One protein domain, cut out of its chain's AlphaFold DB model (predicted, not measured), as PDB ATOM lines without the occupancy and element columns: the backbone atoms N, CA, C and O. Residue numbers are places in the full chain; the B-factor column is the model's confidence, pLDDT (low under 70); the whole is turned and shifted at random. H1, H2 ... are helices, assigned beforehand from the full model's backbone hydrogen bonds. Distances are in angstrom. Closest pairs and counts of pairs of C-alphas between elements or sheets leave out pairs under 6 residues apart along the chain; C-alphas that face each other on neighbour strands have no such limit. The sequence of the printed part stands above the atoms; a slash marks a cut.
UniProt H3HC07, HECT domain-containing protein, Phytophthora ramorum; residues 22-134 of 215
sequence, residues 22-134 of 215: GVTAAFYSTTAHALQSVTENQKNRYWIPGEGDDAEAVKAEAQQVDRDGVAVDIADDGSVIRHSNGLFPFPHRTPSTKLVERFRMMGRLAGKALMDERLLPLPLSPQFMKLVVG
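This is residues 22 to 134 of the 215 residues of the protein "HECT domain-containing protein" of Phytophthora ramorum (UniProt H3HC07). Two long helices, H1 and H4, run roughly side by side near each other without touching, and one long stretch with no named element, residues 66 to 96, loops from H3 round to H4. At one side H3 packs about perpendicular on H2, and from there residues 62 to 65 of H3 stick out together with the loop of residues 66 to 74, where the model's confidence is low; the short H5 sits on the other side and touches no helix. The printed part has 113 residues with five named helices, in the order H1, H2, H3, H4, H5, and no named strand; the class is all helix, with 60 residues in helices. The whole is compact, with a radius of gyration of the C-alphas of 15.3 A, and spans 46 by 38 by 28 A.

H1, residues 22 to 35, begins at C-alpha 22 at (-26.327, 0.381, 20.432) and is 19.9 A long from first to last C-alpha. H2, residues 38 to 44, measures 10.0 A. H3, residues 53 to 65, measures 19.1 A and ends at C-alpha 65 at (-6.559, -14.307, 46.167). H4, residues 97 to 115, is the longest helix by residues and measures 26.6 A. H5, residues 126 to 132, measures 9.9 A and ends at C-alpha 132 at (-43.450, -18.058, 32.860).

H1 touches no helix, but H1 and H4 are near each other, with 11 pairs of C-alphas within 10 A. A tight link of 2 residues joins H1 to H2, yet the two are apart. H2 and H3 touch, about perpendicular at 83 degrees; their closest C-alphas, those of Thr 39 and Ala 57, are 6.0 A apart. H2 and H4 are close but not clearly touching, at a steep tilt of 51 degrees, opposite ways; their closest C-alphas, those of Asn 44 and Leu 99, are 7.5 A apart. H5 touches no helix; it is apart from H4, which it follows by a short link of 10 residues. In H1, H4 and H5 every O i to N i+4 pair is within hydrogen-bond range; H2 has 2 of 3 and H3 has 8 of 9.

The C-alphas of Gly 69 and Gly 134, the two farthest apart, are 48.9 A apart. The printed part has no cut. The link from H3 to H4, residues 66 to 96, is long at 31 residues. Residues 62 to 74, of which 62 to 65 belong to H3, stand free; without them the body spans 39 by 34 by 26 A. The mean pLDDT of the printed part is 85.7, and residues 61 to 78 are under 70.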
ATOM      1  N   GLY A  22     -27.477   1.263  20.218       86.81
ATOM      2  CA  GLY A  22     -26.327   0.381  20.432       86.81
ATOM      3  C   GLY A  22     -25.917   0.294  21.902       86.81
ATOM      4  O   GLY A  22     -25.730  -0.803  22.417       86.81
ATOM      5  N   VAL A  23     -25.887   1.431  22.604       88.62
ATOM      6  CA  VAL A  23     -25.586   1.498  24.046       88.62
ATOM      7  C   VAL A  23     -26.639   0.735  24.850       88.62
ATOM      8  O   VAL A  23     -26.317  -0.063  25.726       88.62
ATOM      9  N   THR A  24     -27.912   0.908  24.495       90.00
ATOM     10  CA  THR A  24     -29.013   0.184  25.142       90.00
ATOM     11  C   THR A  24     -28.954  -1.325  24.864       90.00
ATOM     12  O   THR A  24     -29.245  -2.121  25.754       90.00
ATOM     13  N   ALA A  25     -28.556  -1.753  23.661       89.69
ATOM     14  CA  ALA A  25     -28.345  -3.172  23.361       89.69
ATOM     15  C   ALA A  25     -27.179  -3.757  24.177       89.69
ATOM     16  O   ALA A  25     -27.330  -4.825  24.770       89.69
ATOM     17  N   ALA A  26     -26.063  -3.028  24.285       90.12
ATOM     18  CA  ALA A  26     -24.940  -3.410  25.137       90.12
ATOM     19  C   ALA A  26     -25.372  -3.548  26.603       90.12
ATOM     20  O   ALA A  26     -25.051  -4.546  27.238       90.12
ATOM     21  N   PHE A  27     -26.195  -2.624  27.111       92.44
ATOM     22  CA  PHE A  27     -26.759  -2.723  28.458       92.44
ATOM     23  C   PHE A  27     -27.534  -4.032  28.687       92.44
ATOM     24  O   PHE A  27     -27.316  -4.692  29.708       92.44
ATOM     25  N   TYR A  28     -28.411  -4.442  27.761       94.19
ATOM     26  CA  TYR A  28     -29.135  -5.714  27.883       94.19
ATOM     27  C   TYR A  28     -28.185  -6.918  27.876       94.19
ATOM     28  O   TYR A  28     -28.341  -7.807  28.713       94.19
ATOM     29  N   SER A  29     -27.183  -6.929  26.992       93.38
ATOM     30  CA  SER A  29     -26.182  -8.000  26.918       93.38
ATOM     31  C   SER A  29     -25.328  -8.092  28.183       93.38
ATOM     32  O   SER A  29     -25.224  -9.166  28.773       93.38
ATOM     33  N   THR A  30     -24.781  -6.973  28.664       92.69
ATOM     34  CA  THR A  30     -23.981  -6.925  29.896       92.69
ATOM     35  C   THR A  30     -24.813  -7.316  31.113       92.69
ATOM     36  O   THR A  30     -24.343  -8.053  31.977       92.69
ATOM     37  N   THR A  31     -26.076  -6.888  31.174       94.19
ATOM     38  CA  THR A  31     -26.975  -7.286  32.264       94.19
ATOM     39  C   THR A  31     -27.273  -8.784  32.213       94.19
ATOM     40  O   THR A  31     -27.210  -9.445  33.246       94.19
ATOM     41  N   ALA A  32     -27.553  -9.347  31.032       95.00
ATOM     42  CA  ALA A  32     -27.756 -10.787  30.872       95.00
ATOM     43  C   ALA A  32     -26.511 -11.585  31.288       95.00
ATOM     44  O   ALA A  32     -26.641 -12.601  31.966       95.00
ATOM     45  N   HIS A  33     -25.313 -11.105  30.945       93.69
ATOM     46  CA  HIS A  33     -24.052 -11.707  31.375       93.69
ATOM     47  C   HIS A  33     -23.895 -11.671  32.904       93.69
ATOM     48  O   HIS A  33     -23.690 -12.701  33.540       93.69
ATOM     49  N   ALA A  34     -24.100 -10.508  33.530       93.44
ATOM     50  CA  ALA A  34     -24.011 -10.356  34.983       93.44
ATOM     51  C   ALA A  34     -25.038 -11.218  35.746       93.44
ATOM     52  O   ALA A  34     -24.775 -11.699  36.850       93.44
ATOM     53  N   LEU A  35     -26.217 -11.448  35.160       95.50
ATOM     54  CA  LEU A  35     -27.241 -12.326  35.731       95.50
ATOM     55  C   LEU A  35     -26.837 -13.808  35.735       95.50
ATOM     56  O   LEU A  35     -27.414 -14.560  36.521       95.50
ATOM     57  N   GLN A  36     -25.856 -14.196  34.915       94.88
ATOM     58  CA  GLN A  36     -25.335 -15.557  34.768       94.88
ATOM     59  C   GLN A  36     -24.062 -15.828  35.579       94.88
ATOM     60  O   GLN A  36     -23.528 -16.926  35.483       94.88
ATOM     61  N   SER A  37     -23.571 -14.864  36.364       92.62
ATOM     62  CA  SER A  37     -22.331 -15.011  37.139       92.62
ATOM     63  C   SER A  37     -22.358 -16.244  38.050       92.62
ATOM     64  O   SER A  37     -23.216 -16.359  38.931       92.62
ATOM     65  N   VAL A  38     -21.374 -17.128  37.871       91.44
ATOM     66  CA  VAL A  38     -21.181 -18.333  38.687       91.44
ATOM     67  C   VAL A  38     -20.883 -17.968  40.144       91.44
ATOM     68  O   VAL A  38     -21.525 -18.498  41.049       91.44
ATOM     69  N   THR A  39     -19.998 -16.998  40.388       88.25
ATOM     70  CA  THR A  39     -19.640 -16.538  41.745       88.25
ATOM     71  C   THR A  39     -20.848 -16.002  42.518       88.25
ATOM     72  O   THR A  39     -21.047 -16.306  43.695       88.25
ATOM     73  N   GLU A  40     -21.705 -15.209  41.866       89.81
ATOM     74  CA  GLU A  40     -22.951 -14.749  42.488       89.81
ATOM     75  C   GLU A  40     -23.932 -15.906  42.717       89.81
ATOM     76  O   GLU A  40     -24.683 -15.898  43.703       89.81
ATOM     77  N   ASN A  41     -23.932 -16.899  41.824       92.12
ATOM     78  CA  ASN A  41     -24.793 -18.067  41.921       92.12
ATOM     79  C   ASN A  41     -24.414 -18.992  43.080       92.12
ATOM     80  O   ASN A  41     -25.312 -19.464  43.767       92.12
ATOM     81  N   GLN A  42     -23.128 -19.187  43.376       87.75
ATOM     82  CA  GLN A  42     -22.699 -19.971  44.541       87.75
ATOM     83  C   GLN A  42     -23.249 -19.403  45.854       87.75
ATOM     84  O   GLN A  42     -23.720 -20.140  46.718       87.75
ATOM     85  N   LYS A  43     -23.222 -18.073  45.990       88.81
ATOM     86  CA  LYS A  43     -23.616 -17.378  47.223       88.81
ATOM     87  C   LYS A  43     -25.125 -17.333  47.417       88.81
ATOM     88  O   LYS A  43     -25.604 -17.415  48.543       88.81
ATOM     89  N   ASN A  44     -25.874 -17.129  46.335       90.81
ATOM     90  CA  ASN A  44     -27.301 -16.818  46.426       90.81
ATOM     91  C   ASN A  44     -28.212 -17.891  45.808       90.81
ATOM     92  O   ASN A  44     -29.428 -17.789  45.962       90.81
ATOM     93  N   ARG A  45     -27.646 -18.883  45.105       92.50
ATOM     94  CA  ARG A  45     -28.346 -19.971  44.404       92.50
ATOM     95  C   ARG A  45     -29.508 -19.448  43.561       92.50
ATOM     96  O   ARG A  45     -30.669 -19.689  43.864       92.50
ATOM     97  N   TYR A  46     -29.214 -18.667  42.526       95.38
ATOM     98  CA  TYR A  46     -30.245 -18.133  41.630       95.38
ATOM     99  C   TYR A  46     -30.710 -19.175  40.606       95.38
ATOM    100  O   TYR A  46     -31.904 -19.281  40.331       95.38
ATOM    101  N   TRP A  47     -29.775 -19.957  40.077       96.19
ATOM    102  CA  TRP A  47     -29.965 -20.902  38.985       96.19
ATOM    103  C   TRP A  47     -29.406 -22.278  39.348       96.19
ATOM    104  O   TRP A  47     -28.470 -22.378  40.148       96.19
ATOM    105  N   ILE A  48     -29.948 -23.323  38.726       95.12
ATOM    106  CA  ILE A  48     -29.344 -24.658  38.754       95.12
ATOM    107  C   ILE A  48     -27.976 -24.604  38.054       95.12
ATOM    108  O   ILE A  48     -27.914 -24.131  36.914       95.12
ATOM    109  N   PRO A  49     -26.885 -25.029  38.719       92.94
ATOM    110  CA  PRO A  49     -25.557 -25.051  38.115       92.94
ATOM    111  C   PRO A  49     -25.452 -26.142  37.044       92.94
ATOM    112  O   PRO A  49     -26.076 -27.198  37.152       92.94
ATOM    113  N   GLY A  50     -24.652 -25.880  36.012       91.94
ATOM    114  CA  GLY A  50     -24.251 -26.866  35.017       91.94
ATOM    115  C   GLY A  50     -23.199 -27.850  35.526       91.94
ATOM    116  O   GLY A  50     -22.676 -27.732  36.636       91.94
ATOM    117  N   GLU A  51     -22.858 -28.829  34.688       85.69
ATOM    118  CA  GLU A  51     -21.784 -29.774  35.001       85.69
ATOM    119  C   GLU A  51     -20.435 -29.045  35.065       85.69
ATOM    120  O   GLU A  51     -19.987 -28.445  34.092       85.69
ATOM    121  N   GLY A  52     -19.773 -29.111  36.223       80.94
ATOM    122  CA  GLY A  52     -18.447 -28.522  36.424       80.94
ATOM    123  C   GLY A  52     -18.434 -27.038  36.803       80.94
ATOM    124  O   GLY A  52     -17.358 -26.532  37.121       80.94
ATOM    125  N   ASP A  53     -19.589 -26.364  36.864       84.25
ATOM    126  CA  ASP A  53     -19.663 -24.952  37.276       84.25
ATOM    127  C   ASP A  53     -19.111 -24.748  38.697       84.25
ATOM    128  O   ASP A  53     -18.397 -23.779  38.943       84.25
ATOM    129  N   ASP A  54     -19.351 -25.689  39.616       75.69
ATOM    130  CA  ASP A  54     -18.805 -25.633  40.980       75.69
ATOM    131  C   ASP A  54     -17.267 -25.671  40.992       75.69
ATOM    132  O   ASP A  54     -16.625 -24.962  41.767       75.69
ATOM    133  N   ALA A  55     -16.656 -26.466  40.107       77.56
ATOM    134  CA  ALA A  55     -15.203 -26.562  40.002       77.56
ATOM    135  C   ALA A  55     -14.593 -25.293  39.389       77.56
ATOM    136  O   ALA A  55     -13.544 -24.831  39.837       77.56
ATOM    137  N   GLU A  56     -15.249 -24.710  38.384       74.12
ATOM    138  CA  GLU A  56     -14.850 -23.429  37.788       74.12
ATOM    139  C   GLU A  56     -14.930 -22.286  38.798       74.12
ATOM    140  O   GLU A  56     -14.058 -21.418  38.855       74.12
ATOM    141  N   ALA A  57     -15.943 -22.315  39.651       73.38
ATOM    142  CA  ALA A  57     -16.133 -21.313  40.672       73.38
ATOM    143  C   ALA A  57     -15.040 -21.349  41.755       73.38
ATOM    144  O   ALA A  57     -14.484 -20.311  42.108       73.38
ATOM    145  N   VAL A  58     -14.657 -22.548  42.210       75.44
ATOM    146  CA  VAL A  58     -13.538 -22.740  43.150       75.44
ATOM    147  C   VAL A  58     -12.211 -22.259  42.548       75.44
ATOM    148  O   VAL A  58     -11.399 -21.648  43.244       75.44
ATOM    149  N   LYS A  59     -11.982 -22.478  41.244       75.06
ATOM    150  CA  LYS A  59     -10.796 -21.942  40.552       75.06
ATOM    151  C   LYS A  59     -10.802 -20.413  40.506       75.06
ATOM    152  O   LYS A  59      -9.758 -19.807  40.733       75.06
ATOM    153  N   ALA A  60     -11.952 -19.799  40.227       71.38
ATOM    154  CA  ALA A  60     -12.084 -18.345  40.170       71.38
ATOM    155  C   ALA A  60     -11.836 -17.691  41.541       71.38
ATOM    156  O   ALA A  60     -11.145 -16.676  41.624       71.38
ATOM    157  N   GLU A  61     -12.330 -18.299  42.624       69.69
ATOM    158  CA  GLU A  61     -12.057 -17.845  43.994       69.69
ATOM    159  C   GLU A  61     -10.565 -17.954  44.346       69.69
ATOM    160  O   GLU A  61      -9.999 -17.012  44.897       69.69
ATOM    161  N   ALA A  62      -9.900 -19.053  43.972       69.50
ATOM    162  CA  ALA A  62      -8.463 -19.224  44.196       69.50
ATOM    163  C   ALA A  62      -7.617 -18.193  43.425       69.50
ATOM    164  O   ALA A  62      -6.650 -17.661  43.962       69.50
ATOM    165  N   GLN A  63      -8.005 -17.863  42.189       65.88
ATOM    166  CA  GLN A  63      -7.314 -16.867  41.363       65.88
ATOM    167  C   GLN A  63      -7.521 -15.424  41.846       65.88
ATOM    168  O   GLN A  63      -6.655 -14.583  41.617       65.88
ATOM    169  N   GLN A  64      -8.635 -15.119  42.523       61.50
ATOM    170  CA  GLN A  64      -8.867 -13.792  43.106       61.50
ATOM    171  C   GLN A  64      -7.929 -13.481  44.280       61.50
ATOM    172  O   GLN A  64      -7.577 -12.319  44.469       61.50
ATOM    173  N   VAL A  65      -7.485 -14.493  45.033       58.59
ATOM    174  CA  VAL A  65      -6.559 -14.307  46.167       58.59
ATOM    175  C   VAL A  65      -5.157 -13.886  45.698       58.59
ATOM    176  O   VAL A  65      -4.488 -13.123  46.389       58.59
ATOM    177  N   ASP A  66      -4.741 -14.294  44.496       54.62
ATOM    178  CA  ASP A  66      -3.430 -13.953  43.916       54.62
ATOM    179  C   ASP A  66      -3.401 -12.586  43.200       54.62
ATOM    180  O   ASP A  66      -2.338 -12.115  42.790       54.62
ATOM    181  N   ARG A  67      -4.558 -11.933  43.020       57.91
ATOM    182  CA  ARG A  67      -4.731 -10.776  42.122       57.91
ATOM    183  C   ARG A  67      -4.958  -9.437  42.833       57.91
ATOM    184  O   ARG A  67      -5.436  -8.485  42.213       57.91
ATOM    185  N   ASP A  68      -4.605  -9.343  44.112       47.31
ATOM    186  CA  ASP A  68      -4.748  -8.122  44.912       47.31
ATOM    187  C   ASP A  68      -3.686  -7.077  44.495       47.31
ATOM    188  O   ASP A  68      -2.590  -7.007  45.051       47.31
ATOM    189  N   GLY A  69      -3.961  -6.299  43.436       51.19
ATOM    190  CA  GLY A  69      -3.076  -5.191  43.043       51.19
ATOM    191  C   GLY A  69      -3.233  -4.557  41.657       51.19
ATOM    192  O   GLY A  69      -2.594  -3.535  41.412       51.19
ATOM    193  N   VAL A  70      -4.052  -5.085  40.738       45.12
ATOM    194  CA  VAL A  70      -4.222  -4.478  39.400       45.12
ATOM    195  C   VAL A  70      -5.685  -4.120  39.164       45.12
ATOM    196  O   VAL A  70      -6.562  -4.968  39.299       45.12
ATOM    197  N   ALA A  71      -5.935  -2.847  38.837       43.28
ATOM    198  CA  ALA A  71      -7.258  -2.313  38.535       43.28
ATOM    199  C   ALA A  71      -7.971  -3.198  37.502       43.28
ATOM    200  O   ALA A  71      -7.476  -3.408  36.396       43.28
ATOM    201  N   VAL A  72      -9.116  -3.739  37.908       41.22
ATOM    202  CA  VAL A  72      -9.925  -4.653  37.108       41.22
ATOM    203  C   VAL A  72     -10.675  -3.826  36.068       41.22
ATOM    204  O   VAL A  72     -11.573  -3.055  36.414       41.22
ATOM    205  N   ASP A  73     -10.297  -3.972  34.799       37.69
ATOM    206  CA  ASP A  73     -11.147  -3.561  33.685       37.69
ATOM    207  C   ASP A  73     -12.522  -4.223  33.855       37.69
ATOM    208  O   ASP A  73     -12.625  -5.412  34.147       37.69
ATOM    209  N   ILE A  74     -13.598  -3.461  33.642       46.12
ATOM    210  CA  ILE A  74     -15.017  -3.858  33.807       46.12
ATOM    211  C   ILE A  74     -15.431  -5.011  32.845       46.12
ATOM    212  O   ILE A  74     -16.589  -5.416  32.785       46.12
ATOM    213  N   ALA A  75     -14.467  -5.570  32.113       41.78
ATOM    214  CA  ALA A  75     -14.570  -6.701  31.206       41.78
ATOM    215  C   ALA A  75     -13.815  -7.951  31.711       41.78
ATOM    216  O   ALA A  75     -13.415  -8.774  30.891       41.78
ATOM    217  N   ASP A  76     -13.592  -8.108  33.024       47.50
ATOM    218  CA  ASP A  76     -13.194  -9.417  33.559       47.50
ATOM    219  C   ASP A  76     -14.353 -10.386  33.286       47.50
ATOM    220  O   ASP A  76     -15.445 -10.263  33.849       47.50
ATOM    221  N   ASP A  77     -14.106 -11.251  32.305       53.12
ATOM    222  CA  ASP A  77     -14.920 -12.322  31.734       53.12
ATOM    223  C   ASP A  77     -15.311 -13.328  32.827       53.12
ATOM    224  O   ASP A  77     -14.826 -14.455  32.893       53.12
ATOM    225  N   GLY A  78     -16.125 -12.870  33.779       63.03
ATOM    226  CA  GLY A  78     -16.569 -13.671  34.904       63.03
ATOM    227  C   GLY A  78     -17.302 -14.891  34.375       63.03
ATOM    228  O   GLY A  78     -18.212 -14.756  33.554       63.03
ATOM    229  N   SER A  79     -16.912 -16.073  34.852       85.19
ATOM    230  CA  SER A  79     -17.502 -17.326  34.403       85.19
ATOM    231  C   SER A  79     -19.029 -17.273  34.511       85.19
ATOM    232  O   SER A  79     -19.614 -16.871  35.527       85.19
ATOM    233  N   VAL A  80     -19.675 -17.643  33.409       92.69
ATOM    234  CA  VAL A  80     -21.127 -17.771  33.306       92.69
ATOM    235  C   VAL A  80     -21.535 -19.221  33.511       92.69
ATOM    236  O   VAL A  80     -20.780 -20.129  33.174       92.69
ATOM    237  N   ILE A  81     -22.732 -19.426  34.051       94.00
ATOM    238  CA  ILE A  81     -23.314 -20.753  34.283       94.00
ATOM    239  C   ILE A  81     -23.478 -21.496  32.957       94.00
ATOM    240  O   ILE A  81     -24.088 -20.973  32.019       94.00
ATOM    241  N   ARG A  82     -22.974 -22.731  32.885       92.25
ATOM    242  CA  ARG A  82     -22.992 -23.565  31.674       92.25
ATOM    243  C   ARG A  82     -23.912 -24.763  31.849       92.25
ATOM    244  O   ARG A  82     -23.495 -25.916  31.815       92.25
ATOM    245  N   HIS A  83     -25.202 -24.487  31.996       95.19
ATOM    246  CA  HIS A  83     -26.217 -25.531  32.043       95.19
ATOM    247  C   HIS A  83     -26.661 -25.932  30.625       95.19
ATOM    248  O   HIS A  83     -27.050 -25.079  29.826       95.19
ATOM    249  N   SER A  84     -26.629 -27.230  30.305       94.25
ATOM    250  CA  SER A  84     -26.889 -27.755  28.948       94.25
ATOM    251  C   SER A  84     -28.295 -27.451  28.424       94.25
ATOM    252  O   SER A  84     -28.495 -27.322  27.218       94.25
ATOM    253  N   ASN A  85     -29.257 -27.292  29.329       96.06
ATOM    254  CA  ASN A  85     -30.646 -26.972  29.018       96.06
ATOM    255  C   ASN A  85     -30.981 -25.483  29.249       96.06
ATOM    256  O   ASN A  85     -32.145 -25.105  29.307       96.06
ATOM    257  N   GLY A  86     -29.973 -24.623  29.426       96.75
ATOM    258  CA  GLY A  86     -30.165 -23.222  29.800       96.75
ATOM    259  C   GLY A  86     -30.543 -23.033  31.273       96.75
ATOM    260  O   GLY A  86     -30.597 -23.981  32.058       96.75
ATOM    261  N   LEU A  87     -30.788 -21.782  31.655       97.62
ATOM    262  CA  LEU A  87     -31.010 -21.360  33.034       97.62
ATOM    263  C   LEU A  87     -32.402 -21.763  33.525       97.62
ATOM    264  O   LEU A  87     -33.419 -21.284  33.015       97.62
ATOM    265  N   PHE A  88     -32.434 -22.583  34.571       97.81
ATOM    266  CA  PHE A  88     -33.632 -22.872  35.353       97.81
ATOM    267  C   PHE A  88     -33.451 -22.341  36.786       97.81
ATOM    268  O   PHE A  88     -32.359 -22.494  37.340       97.81
ATOM    269  N   PRO A  89     -34.458 -21.688  37.400       96.56
ATOM    270  CA  PRO A  89     -34.340 -21.170  38.761       96.56
ATOM    271  C   PRO A  89     -34.049 -22.279  39.770       96.56
ATOM    272  O   PRO A  89     -34.692 -23.327  39.755       96.56
ATOM    273  N   PHE A  90     -33.123 -22.035  40.693       94.50
ATOM    274  CA  PHE A  90     -32.904 -22.964  41.798       94.50
ATOM    275  C   PHE A  90     -34.151 -23.005  42.707       94.50
ATOM    276  O   PHE A  90     -34.676 -21.939  43.048       94.50
ATOM    277  N   PRO A  91     -34.663 -24.183  43.110       91.06
ATOM    278  CA  PRO A  91     -35.826 -24.277  43.983       91.06
ATOM    279  C   PRO A  91     -35.472 -23.874  45.419       91.06
ATOM    280  O   PRO A  91     -34.562 -24.424  46.033       91.06
ATOM    281  N   HIS A  92     -36.229 -22.932  45.984       89.25
ATOM    282  CA  HIS A  92     -36.085 -22.499  47.378       89.25
ATOM    283  C   HIS A  92     -37.360 -22.790  48.152       89.25
ATOM    284  O   HIS A  92     -38.435 -22.341  47.755       89.25
ATOM    285  N   ARG A  93     -37.243 -23.467  49.299       84.81
ATOM    286  CA  ARG A  93     -38.371 -23.643  50.231       84.81
ATOM    287  C   ARG A  93     -38.830 -22.312  50.815       84.81
ATOM    288  O   ARG A  93     -40.023 -22.042  50.904       84.81
ATOM    289  N   THR A  94     -37.869 -21.477  51.208       89.06
ATOM    290  CA  THR A  94     -38.104 -20.150  51.785       89.06
ATOM    291  C   THR A  94     -37.270 -19.110  51.032       89.06
ATOM    292  O   THR A  94     -36.119 -18.846  51.377       89.06
ATOM    293  N   PRO A  95     -37.808 -18.525  49.946       91.12
ATOM    294  CA  PRO A  95     -37.047 -17.588  49.132       91.12
ATOM    295  C   PRO A  95     -36.771 -16.287  49.896       91.12
ATOM    296  O   PRO A  95     -37.671 -15.691  50.491       91.12
ATOM    297  N   SER A  96     -35.528 -15.803  49.836       93.44
ATOM    298  CA  SER A  96     -35.165 -14.511  50.428       93.44
ATOM    299  C   SER A  96     -35.800 -13.339  49.667       93.44
ATOM    300  O   SER A  96     -36.081 -13.417  48.468       93.44
ATOM    301  N   THR A  97     -35.979 -12.199  50.336       95.81
ATOM    302  CA  THR A  97     -36.499 -10.977  49.694       95.81
ATOM    303  C   THR A  97     -35.628 -10.535  48.518       95.81
ATOM    304  O   THR A  97     -36.155 -10.228  47.450       95.81
ATOM    305  N   LYS A  98     -34.299 -10.593  48.673       93.75
ATOM    306  CA  LYS A  98     -33.316 -10.278  47.625       93.75
ATOM    307  C   LYS A  98     -33.476 -11.178  46.395       93.75
ATOM    308  O   LYS A  98     -33.445 -10.681  45.269       93.75
ATOM    309  N   LEU A  99     -33.685 -12.482  46.597       94.88
ATOM    310  CA  LEU A  99     -33.945 -13.441  45.519       94.88
ATOM    311  C   LEU A  99     -35.220 -13.063  44.752       94.88
ATOM    312  O   LEU A  99     -35.191 -12.911  43.529       94.88
ATOM    313  N   VAL A 100     -36.323 -12.843  45.472       95.88
ATOM    314  CA  VAL A 100     -37.616 -12.464  44.879       95.88
ATOM    315  C   VAL A 100     -37.506 -11.146  44.108       95.88
ATOM    316  O   VAL A 100     -38.047 -11.008  43.009       95.88
ATOM    317  N   GLU A 101     -36.799 -10.161  44.656       96.31
ATOM    318  CA  GLU A 101     -36.582  -8.872  44.004       96.31
ATOM    319  C   GLU A 101     -35.716  -8.978  42.751       96.31
ATOM    320  O   GLU A 101     -36.031  -8.320  41.756       96.31
ATOM    321  N   ARG A 102     -34.691  -9.839  42.752       95.38
ATOM    322  CA  ARG A 102     -33.869 -10.112  41.568       95.38
ATOM    323  C   ARG A 102     -34.720 -10.689  40.440       95.38
ATOM    324  O   ARG A 102     -34.716 -10.127  39.349       95.38
ATOM    325  N   PHE A 103     -35.523 -11.722  40.703       96.31
ATOM    326  CA  PHE A 103     -36.428 -12.294  39.695       96.31
ATOM    327  C   PHE A 103     -37.508 -11.309  39.233       96.31
ATOM    328  O   PHE A 103     -37.801 -11.222  38.041       96.31
ATOM    329  N   ARG A 104     -38.040 -10.475  40.136       96.44
ATOM    330  CA  ARG A 104     -38.967  -9.394  39.770       96.44
ATOM    331  C   ARG A 104     -38.312  -8.355  38.858       96.44
ATOM    332  O   ARG A 104     -38.961  -7.847  37.943       96.44
ATOM    333  N   MET A 105     -37.055  -8.003  39.118       95.94
ATOM    334  CA  MET A 105     -36.278  -7.100  38.271       95.94
ATOM    335  C   MET A 105     -36.031  -7.728  36.897       95.94
ATOM    336  O   MET A 105     -36.328  -7.074  35.898       95.94
ATOM    337  N   MET A 106     -35.620  -8.999  36.841       96.19
ATOM    338  CA  MET A 106     -35.425  -9.736  35.586       96.19
ATOM    339  C   MET A 106     -36.703  -9.786  34.745       96.19
ATOM    340  O   MET A 106     -36.669  -9.440  33.570       96.19
ATOM    341  N   GLY A 107     -37.852 -10.116  35.345       95.44
ATOM    342  CA  GLY A 107     -39.133 -10.132  34.633       95.44
ATOM    343  C   GLY A 107     -39.538  -8.755  34.095       95.44
ATOM    344  O   GLY A 107     -40.026  -8.638  32.972       95.44
ATOM    345  N   ARG A 108     -39.279  -7.679  34.852       94.69
ATOM    346  CA  ARG A 108     -39.497  -6.300  34.372       94.69
ATOM    347  C   ARG A 108     -38.558  -5.935  33.228       94.69
ATOM    348  O   ARG A 108     -38.995  -5.254  32.306       94.69
ATOM    349  N   LEU A 109     -37.298  -6.360  33.294       94.38
ATOM    350  CA  LEU A 109     -36.307  -6.126  32.248       94.38
ATOM    351  C   LEU A 109     -36.686  -6.865  30.960       94.38
ATOM    352  O   LEU A 109     -36.698  -6.251  29.901       94.38
ATOM    353  N   ALA A 110     -37.076  -8.139  31.063       94.62
ATOM    354  CA  ALA A 110     -37.552  -8.942  29.940       94.62
ATOM    355  C   ALA A 110     -38.818  -8.342  29.315       94.62
ATOM    356  O   ALA A 110     -38.866  -8.103  28.111       94.62
ATOM    357  N   GLY A 111     -39.817  -8.003  30.137       93.44
ATOM    358  CA  GLY A 111     -41.031  -7.337  29.665       93.44
ATOM    359  C   GLY A 111     -40.737  -5.996  28.990       93.44
ATOM    360  O   GLY A 111     -41.376  -5.654  27.999       93.44
ATOM    361  N   LYS A 112     -39.738  -5.253  29.481       91.56
ATOM    362  CA  LYS A 112     -39.319  -3.996  28.862       91.56
ATOM    363  C   LYS A 112     -38.610  -4.213  27.525       91.56
ATOM    364  O   LYS A 112     -38.936  -3.512  26.574       91.56
ATOM    365  N   ALA A 113     -37.702  -5.183  27.444       92.50
ATOM    366  CA  ALA A 113     -37.044  -5.552  26.195       92.50
ATOM    367  C   ALA A 113     -38.081  -5.910  25.123       92.50
ATOM    368  O   ALA A 113     -38.040  -5.354  24.031       92.50
ATOM    369  N   LEU A 114     -39.080  -6.727  25.479       92.56
ATOM    370  CA  LEU A 114     -40.184  -7.094  24.587       92.56
ATOM    371  C   LEU A 114     -41.002  -5.882  24.123       92.56
ATOM    372  O   LEU A 114     -41.270  -5.753  22.933       92.56
ATOM    373  N   MET A 115     -41.383  -4.979  25.036       91.44
ATOM    374  CA  MET A 115     -42.137  -3.764  24.684       91.44
ATOM    375  C   MET A 115     -41.376  -2.828  23.741       91.44
ATOM    376  O   MET A 115     -42.009  -2.096  22.987       91.44
ATOM    377  N   ASP A 116     -40.046  -2.828  23.818       91.81
ATOM    378  CA  ASP A 116     -39.178  -1.965  23.016       91.81
ATOM    379  C   ASP A 116     -38.644  -2.669  21.756       91.81
ATOM    380  O   ASP A 116     -37.749  -2.127  21.110       91.81
ATOM    381  N   GLU A 117     -39.151  -3.866  21.424       92.44
ATOM    382  CA  GLU A 117     -38.693  -4.697  20.296       92.44
ATOM    383  C   GLU A 117     -37.180  -4.993  20.346       92.44
ATOM    384  O   GLU A 117     -36.464  -4.988  19.344       92.44
ATOM    385  N   ARG A 118     -36.670  -5.246  21.556       92.44
ATOM    386  CA  ARG A 118     -35.263  -5.543  21.842       92.44
ATOM    387  C   ARG A 118     -35.085  -6.955  22.382       92.44
ATOM    388  O   ARG A 118     -35.979  -7.540  22.989       92.44
ATOM    389  N   LEU A 119     -33.868  -7.468  22.223       93.06
ATOM    390  CA  LEU A 119     -33.454  -8.749  22.779       93.06
ATOM    391  C   LEU A 119     -32.832  -8.564  24.172       93.06
ATOM    392  O   LEU A 119     -31.908  -7.771  24.341       93.06
ATOM    393  N   LEU A 120     -33.298  -9.348  25.147       95.75
ATOM    394  CA  LEU A 120     -32.558  -9.656  26.372       95.75
ATOM    395  C   LEU A 120     -31.951 -11.059  26.187       95.75
ATOM    396  O   LEU A 120     -32.702 -12.032  26.258       95.75
ATOM    397  N   PRO A 121     -30.638 -11.192  25.921       95.44
ATOM    398  CA  PRO A 121     -30.025 -12.469  25.548       95.44
ATOM    399  C   PRO A 121     -29.721 -13.337  26.781       95.44
ATOM    400  O   PRO A 121     -28.578 -13.706  27.034       95.44
ATOM    401  N   LEU A 122     -30.746 -13.629  27.586       95.50
ATOM    402  CA  LEU A 122     -30.646 -14.516  28.743       95.50
ATOM    403  C   LEU A 122     -31.090 -15.930  28.322       95.50
ATOM    404  O   LEU A 122     -32.252 -16.091  27.938       95.50
ATOM    405  N   PRO A 123     -30.212 -16.949  28.363       96.00
ATOM    406  CA  PRO A 123     -30.516 -18.287  27.856       96.00
ATOM    407  C   PRO A 123     -31.379 -19.067  28.855       96.00
ATOM    408  O   PRO A 123     -30.890 -19.923  29.584       96.00
ATOM    409  N   LEU A 124     -32.667 -18.735  28.934       97.12
ATOM    410  CA  LEU A 124     -33.623 -19.416  29.808       97.12
ATOM    411  C   LEU A 124     -33.955 -20.811  29.279       97.12
ATOM    412  O   LEU A 124     -34.092 -21.005  28.070       97.12
ATOM    413  N   SER A 125     -34.124 -21.772  30.186       97.94
ATOM    414  CA  SER A 125     -34.520 -23.121  29.795       97.94
ATOM    415  C   SER A 125     -35.951 -23.164  29.248       97.94
ATOM    416  O   SER A 125     -36.809 -22.379  29.685       97.94
ATOM    417  N   PRO A 126     -36.265 -24.105  28.337       97.75
ATOM    418  CA  PRO A 126     -37.625 -24.289  27.832       97.75
ATOM    419  C   PRO A 126     -38.652 -24.490  28.954       97.75
ATOM    420  O   PRO A 126     -39.757 -23.956  28.900       97.75
ATOM    421  N   GLN A 127     -38.283 -25.218  30.008       98.00
ATOM    422  CA  GLN A 127     -39.152 -25.526  31.141       98.00
ATOM    423  C   GLN A 127     -39.407 -24.300  32.012       98.00
ATOM    424  O   GLN A 127     -40.526 -24.116  32.486       98.00
ATOM    425  N   PHE A 128     -38.418 -23.419  32.187       97.69
ATOM    426  CA  PHE A 128     -38.672 -22.155  32.868       97.69
ATOM    427  C   PHE A 128     -39.582 -21.248  32.031       97.69
ATOM    428  O   PHE A 128     -40.494 -20.631  32.577       97.69
ATOM    429  N   MET A 129     -39.411 -21.228  30.706       96.94
ATOM    430  CA  MET A 129     -40.307 -20.489  29.811       96.94
ATOM    431  C   MET A 129     -41.753 -20.999  29.870       96.94
ATOM    432  O   MET A 129     -42.659 -20.170  29.947       96.94
ATOM    433  N   LYS A 130     -41.973 -22.324  29.931       97.50
ATOM    434  CA  LYS A 130     -43.300 -22.918  30.198       97.50
ATOM    435  C   LYS A 130     -43.912 -22.340  31.481       97.50
ATOM    436  O   LYS A 130     -45.020 -21.810  31.451       97.50
ATOM    437  N   LEU A 131     -43.163 -22.339  32.589       96.62
ATOM    438  CA  LEU A 131     -43.648 -21.787  33.861       96.62
ATOM    439  C   LEU A 131     -44.003 -20.295  33.766       96.62
ATOM    440  O   LEU A 131     -45.005 -19.862  34.331       96.62
ATOM    441  N   VAL A 132     -43.204 -19.500  33.046       94.88
ATOM    442  CA  VAL A 132     -43.450 -18.058  32.860       94.88
ATOM    443  C   VAL A 132     -44.781 -17.794  32.149       94.88
ATOM    444  O   VAL A 132     -45.452 -16.815  32.475       94.88
ATOM    445  N   VAL A 133     -45.184 -18.661  31.214       95.25
ATOM    446  CA  VAL A 133     -46.469 -18.551  30.500       95.25
ATOM    447  C   VAL A 133     -47.628 -19.274  31.202       95.25
ATOM    448  O   VAL A 133     -48.746 -19.266  30.696       95.25
ATOM    449  N   GLY A 134     -47.394 -19.847  32.387       96.38
ATOM    450  CA  GLY A 134     -48.412 -20.551  33.172       96.38
ATOM    451  C   GLY A 134     -48.625 -22.015  32.774       96.38
ATOM    452  O   GLY A 134     -49.609 -22.620  33.193       96.38
TER     453      GLY A 134